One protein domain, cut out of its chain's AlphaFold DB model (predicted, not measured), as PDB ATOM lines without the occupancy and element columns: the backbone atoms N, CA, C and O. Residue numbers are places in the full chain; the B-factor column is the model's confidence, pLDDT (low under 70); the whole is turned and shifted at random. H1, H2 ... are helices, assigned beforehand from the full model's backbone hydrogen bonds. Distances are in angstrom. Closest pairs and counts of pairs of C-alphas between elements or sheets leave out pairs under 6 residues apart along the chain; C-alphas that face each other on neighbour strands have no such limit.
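AT A GLANCE: This is residues 97 to 160 of the 239 residues of an uncharacterized protein of Micavibrio aeruginosavorus (strain ARL-13) (UniProt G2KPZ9). The two long helices H1 and H3 run opposite ways and make a V, near each other towards the end of H1 and the start of H3 and spread towards their other ends. The short helix H2 sits in the turn between them, and H4 packs steeply on H3 while staying away from H1. The printed part has 64 residues with four named helices, in the order H1, H2, H3, H4, and no named strand; the class is all helix. It is compact, with a radius of gyration of the C-alphas of 11.6 A, and elongated, spanning 34 by 21 by 17 A.

IN THESE COORDINATES: Residues 97 to 105 come before the first named helix. H1, residues 106 to 121, is 22.4 A long and begins with C-alpha 106 at (145.545, 125.437, 131.128). H2 is residues 123 to 128. H3, residues 131 to 145, is 20.7 A long and begins with C-alpha 131 at (147.320, 106.280, 126.720). H4, residues 151 to 158, measures 10.7 A and ends with C-alpha 158 at (157.613, 108.156, 128.366).

HOW THE PARTS SIT: H1 and H3 touch at a steep tilt of 38 degrees, opposite ways; their closest C-alphas, those of Glu 116 and Ala 135, are 5.0 A apart. H1 and H2 only just touch, with 3 pairs of C-alphas within 8 A, and only at the corner by their link; H1 does so with residues 119 to 120 alone. Their closest C-alphas, those of Ser 120 and Ser 126, are 5.2 A apart, and their lines are about perpendicular at 79 degrees. H2 and H3 meet only through their link. H3 and H4 touch at a steep tilt of 65 degrees, opposite ways, with the closest C-alphas, those of Lys 137 and Val 158, 6.2 A apart. H4 is apart from H1 and H2. In H1, H3 and H4 every O i to N i+4 pair is within hydrogen-bond range; in H2, 1 of 2 is.

THE WHOLE: The C-alphas farthest apart, those of Glu 103 and Tyr 124, are 34.5 A apart. The printed part has no cut, and its three links between helices are tight. Mean pLDDT of the printed part is 95.4, and no printed residue is under 70.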
ATOM      1  N   ALA A  97     151.970 115.613 140.978       81.12
ATOM      2  CA  ALA A  97     151.280 115.284 142.222       81.12
ATOM      3  C   ALA A  97     151.488 116.331 143.334       81.12
ATOM      4  O   ALA A  97     150.703 116.368 144.277       81.12
ATOM      5  N   ASP A  98     152.514 117.181 143.219       86.44
ATOM      6  CA  ASP A  98     152.830 118.229 144.194       86.44
ATOM      7  C   ASP A  98     152.199 119.588 143.845       86.44
ATOM      8  O   ASP A  98     152.322 120.538 144.622       86.44
ATOM      9  N   ILE A  99     151.575 119.715 142.670       83.50
ATOM     10  CA  ILE A  99     150.988 120.966 142.182       83.50
ATOM     11  C   ILE A  99     149.466 120.864 142.337       83.50
ATOM     12  O   ILE A  99     148.864 119.959 141.754       83.50
ATOM     13  N   PRO A 100     148.822 121.766 143.104       87.50
ATOM     14  CA  PRO A 100     147.367 121.831 143.160       87.50
ATOM     15  C   PRO A 100     146.781 121.916 141.741       87.50
ATOM     16  O   PRO A 100     147.307 122.676 140.924       87.50
ATOM     17  N   PRO A 101     145.709 121.173 141.414       84.31
ATOM     18  CA  PRO A 101     145.119 121.191 140.074       84.31
ATOM     19  C   PRO A 101     144.759 122.597 139.573       84.31
ATOM     20  O   PRO A 101     144.797 122.845 138.372       84.31
ATOM     21  N   GLU A 102     144.441 123.523 140.482       89.69
ATOM     22  CA  GLU A 102     144.104 124.916 140.177       89.69
ATOM     23  C   GLU A 102     145.318 125.763 139.754       89.69
ATOM     24  O   GLU A 102     145.148 126.809 139.131       89.69
ATOM     25  N   GLU A 103     146.537 125.327 140.083       91.69
ATOM     26  CA  GLU A 103     147.788 126.017 139.742       91.69
ATOM     27  C   GLU A 103     148.394 125.539 138.413       91.69
ATOM     28  O   GLU A 103     149.321 126.166 137.894       91.69
ATOM     29  N   LEU A 104     147.889 124.441 137.842       92.44
ATOM     30  CA  LEU A 104     148.357 123.919 136.562       92.44
ATOM     31  C   LEU A 104     147.914 124.840 135.411       92.44
ATOM     32  O   LEU A 104     146.711 125.022 135.210       92.44
ATOM     33  N   PRO A 105     148.852 125.396 134.615       93.94
ATOM     34  CA  PRO A 105     148.498 126.202 133.454       93.94
ATOM     35  C   PRO A 105     147.594 125.416 132.507       93.94
ATOM     36  O   PRO A 105     147.876 124.256 132.186       93.94
ATOM     37  N   LYS A 106     146.524 126.060 132.029       95.31
ATOM     38  CA  LYS A 106     145.545 125.437 131.128       95.31
ATOM     39  C   LYS A 106     146.221 124.856 129.884       95.31
ATOM     40  O   LYS A 106     145.834 123.790 129.422       95.31
ATOM     41  N   GLU A 107     147.263 125.512 129.386       95.12
ATOM     42  CA  GLU A 107     148.028 125.088 128.216       95.12
ATOM     43  C   GLU A 107     148.684 123.715 128.419       95.12
ATOM     44  O   GLU A 107     148.736 122.917 127.487       95.12
ATOM     45  N   LEU A 108     149.149 123.408 129.636       95.56
ATOM     46  CA  LEU A 108     149.737 122.105 129.951       95.56
ATOM     47  C   LEU A 108     148.670 121.008 130.041       95.56
ATOM     48  O   LEU A 108     148.915 119.877 129.622       95.56
ATOM     49  N   LEU A 109     147.482 121.341 130.553       95.00
ATOM     50  CA  LEU A 109     146.346 120.420 130.588       95.00
ATOM     51  C   LEU A 109     145.826 120.121 129.175       95.00
ATOM     52  O   LEU A 109     145.603 118.958 128.845       95.00
ATOM     53  N   ASP A 110     145.699 121.142 128.326       96.56
ATOM     54  CA  ASP A 110     145.315 120.977 126.921       96.56
ATOM     55  C   ASP A 110     146.354 120.123 126.165       96.56
ATOM     56  O   ASP A 110     145.993 119.244 125.380       96.56
ATOM     57  N   GLU A 111     147.650 120.326 126.435       96.50
ATOM     58  CA  GLU A 111     148.734 119.529 125.850       96.50
ATOM     59  C   GLU A 111     148.673 118.057 126.295       96.50
ATOM     60  O   GLU A 111     148.802 117.157 125.461       96.50
ATOM     61  N   MET A 112     148.417 117.795 127.582       96.88
ATOM     62  CA  MET A 112     148.203 116.444 128.112       96.88
ATOM     63  C   MET A 112     147.031 115.745 127.409       96.88
ATOM     64  O   MET A 112     147.176 114.607 126.958       96.88
ATOM     65  N   VAL A 113     145.892 116.430 127.270       98.06
ATOM     66  CA  VAL A 113     144.706 115.900 126.574       98.06
ATOM     67  C   VAL A 113     145.009 115.625 125.097       98.06
ATOM     68  O   VAL A 113     144.595 114.593 124.567       98.06
ATOM     69  N   SER A 114     145.780 116.492 124.429       97.94
ATOM     70  CA  SER A 114     146.228 116.253 123.047       97.94
ATOM     71  C   SER A 114     147.086 114.990 122.933       97.94
ATOM     72  O   SER A 114     146.900 114.201 122.008       97.94
ATOM     73  N   VAL A 115     148.006 114.763 123.878       98.06
ATOM     74  CA  VAL A 115     148.857 113.560 123.913       98.06
ATOM     75  C   VAL A 115     148.029 112.293 124.128       98.06
ATOM     76  O   VAL A 115     148.252 111.304 123.426       98.06
ATOM     77  N   GLU A 116     147.063 112.316 125.050       98.25
ATOM     78  CA  GLU A 116     146.142 111.192 125.259       98.25
ATOM     79  C   GLU A 116     145.383 110.866 123.970       98.25
ATOM     80  O   GLU A 116     145.358 109.712 123.532       98.25
ATOM     81  N   LYS A 117     144.826 111.899 123.325       98.19
ATOM     82  CA  LYS A 117     144.065 111.756 122.087       98.19
ATOM     83  C   LYS A 117     144.913 111.137 120.978       98.19
ATOM     84  O   LYS A 117     144.515 110.121 120.416       98.19
ATOM     85  N   GLU A 118     146.089 111.695 120.698       97.31
ATOM     86  CA  GLU A 118     146.994 111.187 119.658       97.31
ATOM     87  C   GLU A 118     147.433 109.739 119.915       97.31
ATOM     88  O   GLU A 118     147.541 108.948 118.977       97.31
ATOM     89  N   CYS A 119     147.647 109.371 121.182       97.75
ATOM     90  CA  CYS A 119     147.911 107.988 121.560       97.75
ATOM     91  C   CYS A 119     146.714 107.081 121.243       97.75
ATOM     92  O   CYS A 119     146.889 106.020 120.640       97.75
ATOM     93  N   SER A 120     145.501 107.500 121.621       97.81
ATOM     94  CA  SER A 120     144.275 106.710 121.457       97.81
ATOM     95  C   SER A 120     143.820 106.570 119.999       97.81
ATOM     96  O   SER A 120     143.298 105.522 119.624       97.81
ATOM     97  N   ASP A 121     144.080 107.578 119.159       98.00
ATOM     98  CA  ASP A 121     143.743 107.570 117.730       98.00
ATOM     99  C   ASP A 121     144.585 106.543 116.944       98.00
ATOM    100  O   ASP A 121     144.194 106.095 115.864       98.00
ATOM    101  N   ASN A 122     145.748 106.143 117.469       96.81
ATOM    102  CA  ASN A 122     146.603 105.136 116.855       96.81
ATOM    103  C   ASN A 122     146.299 103.748 117.439       96.81
ATOM    104  O   ASN A 122     146.732 103.409 118.539       96.81
ATOM    105  N   THR A 123     145.594 102.905 116.678       95.69
ATOM    106  CA  THR A 123     145.187 101.554 117.115       95.69
ATOM    107  C   THR A 123     146.364 100.668 117.527       95.69
ATOM    108  O   THR A 123     146.264  99.917 118.495       95.69
ATOM    109  N   TYR A 124     147.489 100.740 116.809       95.50
ATOM    110  CA  TYR A 124     148.668  99.943 117.143       95.50
ATOM    111  C   TYR A 124     149.332 100.452 118.423       95.50
ATOM    112  O   TYR A 124     149.694  99.667 119.290       95.50
ATOM    113  N   PHE A 125     149.464 101.768 118.573       96.25
ATOM    114  CA  PHE A 125     150.102 102.354 119.746       96.25
ATOM    115  C   PHE A 125     149.253 102.168 121.015       96.25
ATOM    116  O   PHE A 125     149.769 101.688 122.021       96.25
ATOM    117  N   SER A 126     147.949 102.442 120.948       97.44
ATOM    118  CA  SER A 126     146.997 102.270 122.062       97.44
ATOM    119  C   SER A 126     146.795 100.814 122.498       97.44
ATOM    120  O   SER A 126     146.480 100.545 123.658       97.44
ATOM    121  N   ALA A 127     147.026  99.848 121.605       97.94
ATOM    122  CA  ALA A 127     147.069  98.441 121.987       97.94
ATOM    123  C   ALA A 127     148.268  98.128 122.895       97.94
ATOM    124  O   ALA A 127     148.152  97.316 123.806       97.94
ATOM    125  N   PHE A 128     149.420  98.759 122.662       98.19
ATOM    126  CA  PHE A 128     150.656  98.439 123.378       98.19
ATOM    127  C   PHE A 128     150.935  99.353 124.574       98.19
ATOM    128  O   PHE A 128     151.684  98.966 125.473       98.19
ATOM    129  N   GLN A 129     150.322 100.534 124.614       97.94
ATOM    130  CA  GLN A 129     150.557 101.564 125.623       97.94
ATOM    131  C   GLN A 129     149.251 102.006 126.281       97.94
ATOM    132  O   GLN A 129     148.213 102.098 125.629       97.94
ATOM    133  N   ASP A 130     149.298 102.291 127.582       98.00
ATOM    134  CA  ASP A 130     148.186 102.907 128.302       98.00
ATOM    135  C   ASP A 130     148.221 104.417 128.040       98.00
ATOM    136  O   ASP A 130     149.058 105.142 128.580       98.00
ATOM    137  N   CYS A 131     147.322 104.891 127.176       98.06
ATOM    138  CA  CYS A 131     147.320 106.280 126.720       98.06
ATOM    139  C   CYS A 131     147.090 107.301 127.831       98.06
ATOM    140  O   CYS A 131     147.664 108.391 127.785       98.06
ATOM    141  N   ARG A 132     146.317 106.941 128.857       97.88
ATOM    142  CA  ARG A 132     146.091 107.816 130.003       97.88
ATOM    143  C   ARG A 132     147.348 107.904 130.864       97.88
ATOM    144  O   ARG A 132     147.735 108.994 131.277       97.88
ATOM    145  N   CYS A 133     148.022 106.775 131.093       98.12
ATOM    146  CA  CYS A 133     149.324 106.753 131.759       98.12
ATOM    147  C   CYS A 133     150.361 107.583 130.985       98.12
ATOM    148  O   CYS A 133     151.042 108.412 131.589       98.12
ATOM    149  N   ILE A 134     150.442 107.418 129.657       98.00
ATOM    150  CA  ILE A 134     151.354 108.184 128.793       98.00
ATOM    151  C   ILE A 134     151.102 109.685 128.922       98.00
ATOM    152  O   ILE A 134     152.058 110.438 129.088       98.00
ATOM    153  N   ALA A 135     149.845 110.127 128.888       97.94
ATOM    154  CA  ALA A 135     149.496 111.540 129.000       97.94
ATOM    155  C   ALA A 135     149.932 112.141 130.346       97.94
ATOM    156  O   ALA A 135     150.578 113.188 130.380       97.94
ATOM    157  N   VAL A 136     149.670 111.443 131.456       97.25
ATOM    158  CA  VAL A 136     150.102 111.891 132.791       97.25
ATOM    159  C   VAL A 136     151.632 111.921 132.893       97.25
ATOM    160  O   VAL A 136     152.196 112.904 133.370       97.25
ATOM    161  N   LYS A 137     152.330 110.892 132.386       97.50
ATOM    162  CA  LYS A 137     153.803 110.856 132.376       97.50
ATOM    163  C   LYS A 137     154.419 111.919 131.479       97.50
ATOM    164  O   LYS A 137     155.472 112.463 131.807       97.50
ATOM    165  N   TYR A 138     153.763 112.237 130.372       97.81
ATOM    166  CA  TYR A 138     154.153 113.344 129.519       97.81
ATOM    167  C   TYR A 138     154.079 114.667 130.280       97.81
ATOM    168  O   TYR A 138     155.047 115.425 130.266       97.81
ATOM    169  N   LEU A 139     152.969 114.924 130.979       97.31
ATOM    170  CA  LEU A 139     152.790 116.130 131.784       97.31
ATOM    171  C   LEU A 139     153.848 116.236 132.898       97.31
ATOM    172  O   LEU A 139     154.454 117.298 133.052       97.31
ATOM    173  N   ASP A 140     154.136 115.136 133.605       96.31
ATOM    174  CA  ASP A 140     155.218 115.055 134.605       96.31
ATOM    175  C   ASP A 140     156.564 115.520 134.023       96.31
ATOM    176  O   ASP A 140     157.232 116.413 134.557       96.31
ATOM    177  N   GLU A 141     156.972 114.934 132.895       96.88
ATOM    178  CA  GLU A 141     158.252 115.247 132.259       96.88
ATOM    179  C   GLU A 141     158.269 116.645 131.621       96.88
ATOM    180  O   GLU A 141     159.309 117.311 131.613       96.88
ATOM    181  N   ARG A 142     157.121 117.134 131.143       96.88
ATOM    182  CA  ARG A 142     156.952 118.490 130.611       96.88
ATOM    183  C   ARG A 142     157.185 119.549 131.683       96.88
ATOM    184  O   ARG A 142     157.939 120.489 131.443       96.88
ATOM    185  N   ILE A 143     156.603 119.380 132.871       95.44
ATOM    186  CA  ILE A 143     156.807 120.296 134.005       95.44
ATOM    187  C   ILE A 143     158.264 120.265 134.461       95.44
ATOM    188  O   ILE A 143     158.885 121.312 134.647       95.44
ATOM    189  N   LYS A 144     158.838 119.067 134.576       94.94
ATOM    190  CA  LYS A 144     160.220 118.866 135.018       94.94
ATOM    191  C   LYS A 144     161.255 119.504 134.089       94.94
ATOM    192  O   LYS A 144     162.251 120.038 134.570       94.94
ATOM    193  N   ARG A 145     161.056 119.426 132.769       95.31
ATOM    194  CA  ARG A 145     162.000 119.964 131.768       95.31
ATOM    195  C   ARG A 145     161.700 121.405 131.366       95.31
ATOM    196  O   ARG A 145     162.568 122.072 130.804       95.31
ATOM    197  N   GLY A 146     160.493 121.881 131.652       94.44
ATOM    198  CA  GLY A 146     160.026 123.214 131.310       94.44
ATOM    199  C   GLY A 146     159.375 123.312 129.921       94.44
ATOM    200  O   GLY A 146     159.414 122.376 129.115       94.44
ATOM    201  N   PRO A 147     158.790 124.482 129.607       93.19
ATOM    202  CA  PRO A 147     157.920 124.671 128.441       93.19
ATOM    203  C   PRO A 147     158.648 124.579 127.090       93.19
ATOM    204  O   PRO A 147     158.023 124.322 126.065       93.19
ATOM    205  N   TYR A 148     159.972 124.756 127.074       94.31
ATOM    206  CA  TYR A 148     160.787 124.708 125.853       94.31
ATOM    207  C   TYR A 148     161.316 123.310 125.517       94.31
ATOM    208  O   TYR A 148     162.001 123.135 124.510       94.31
ATOM    209  N   ALA A 149     161.028 122.303 126.346       96.69
ATOM    210  CA  ALA A 149     161.440 120.936 126.072       96.69
ATOM    211  C   ALA A 149     160.813 120.428 124.762       96.69
ATOM    212  O   ALA A 149     159.627 120.625 124.501       96.69
ATOM    213  N   VAL A 150     161.603 119.758 123.923       97.12
ATOM    214  CA  VAL A 150     161.105 119.232 122.645       97.12
ATOM    215  C   VAL A 150     160.177 118.047 122.910       97.12
ATOM    216  O   VAL A 150     160.599 117.041 123.483       97.12
ATOM    217  N   ARG A 151     158.930 118.142 122.435       96.19
ATOM    218  CA  ARG A 151     157.876 117.128 122.601       96.19
ATOM    219  C   ARG A 151     158.343 115.706 122.280       96.19
ATOM    220  O   ARG A 151     158.149 114.807 123.089       96.19
ATOM    221  N   ASN A 152     159.013 115.508 121.143       95.88
ATOM    222  CA  ASN A 152     159.490 114.183 120.725       95.88
ATOM    223  C   ASN A 152     160.505 113.572 121.698       95.88
ATOM    224  O   ASN A 152     160.531 112.357 121.860       95.88
ATOM    225  N   ILE A 153     161.321 114.394 122.367       96.62
ATOM    226  CA  ILE A 153     162.276 113.903 123.367       96.62
ATOM    227  C   ILE A 153     161.514 113.400 124.598       96.62
ATOM    228  O   ILE A 153     161.800 112.310 125.077       96.62
ATOM    229  N   ILE A 154     160.502 114.142 125.061       97.69
ATOM    230  CA  ILE A 154     159.640 113.695 126.167       97.69
ATOM    231  C   ILE A 154     158.913 112.401 125.781       97.69
ATOM    232  O   ILE A 154     158.950 111.432 126.535       97.69
ATOM    233  N   MET A 155     158.304 112.357 124.591       96.50
ATOM    234  CA  MET A 155     157.575 111.181 124.101       96.50
ATOM    235  C   MET A 155     158.456 109.930 124.007       96.50
ATOM    236  O   MET A 155     157.997 108.841 124.350       96.50
ATOM    237  N   ASN A 156     159.714 110.074 123.582       94.38
ATOM    238  CA  ASN A 156     160.668 108.964 123.526       94.38
ATOM    239  C   ASN A 156     160.987 108.380 124.904       94.38
ATOM    240  O   ASN A 156     161.213 107.180 125.007       94.38
ATOM    241  N   ASP A 157     160.993 109.208 125.947       94.81
ATOM    242  CA  ASP A 157     161.274 108.740 127.300       94.81
ATOM    243  C   ASP A 157     160.035 108.066 127.911       94.81
ATOM    244  O   ASP A 157     160.132 106.985 128.494       94.81
ATOM    245  N   VAL A 158     158.849 108.657 127.734       96.56
ATOM    246  CA  VAL A 158     157.613 108.156 128.366       96.56
ATOM    247  C   VAL A 158     157.030 106.917 127.683       96.56
ATOM    248  O   VAL A 158     156.358 106.131 128.348       96.56
ATOM    249  N   ASN A 159     157.302 106.684 126.393       93.88
ATOM    250  CA  ASN A 159     156.722 105.563 125.635       93.88
ATOM    251  C   ASN A 159     157.166 104.163 126.107       93.88
ATOM    252  O   ASN A 159     156.648 103.162 125.622       93.88
ATOM    253  N   THR A 160     158.114 104.073 127.038       95.25
ATOM    254  CA  THR A 160     158.539 102.812 127.666       95.25
ATOM    255  C   THR A 160     158.006 102.656 129.094       95.25
ATOM    256  O   THR A 160     158.212 101.627 129.728       95.25
TER     257      THR A 160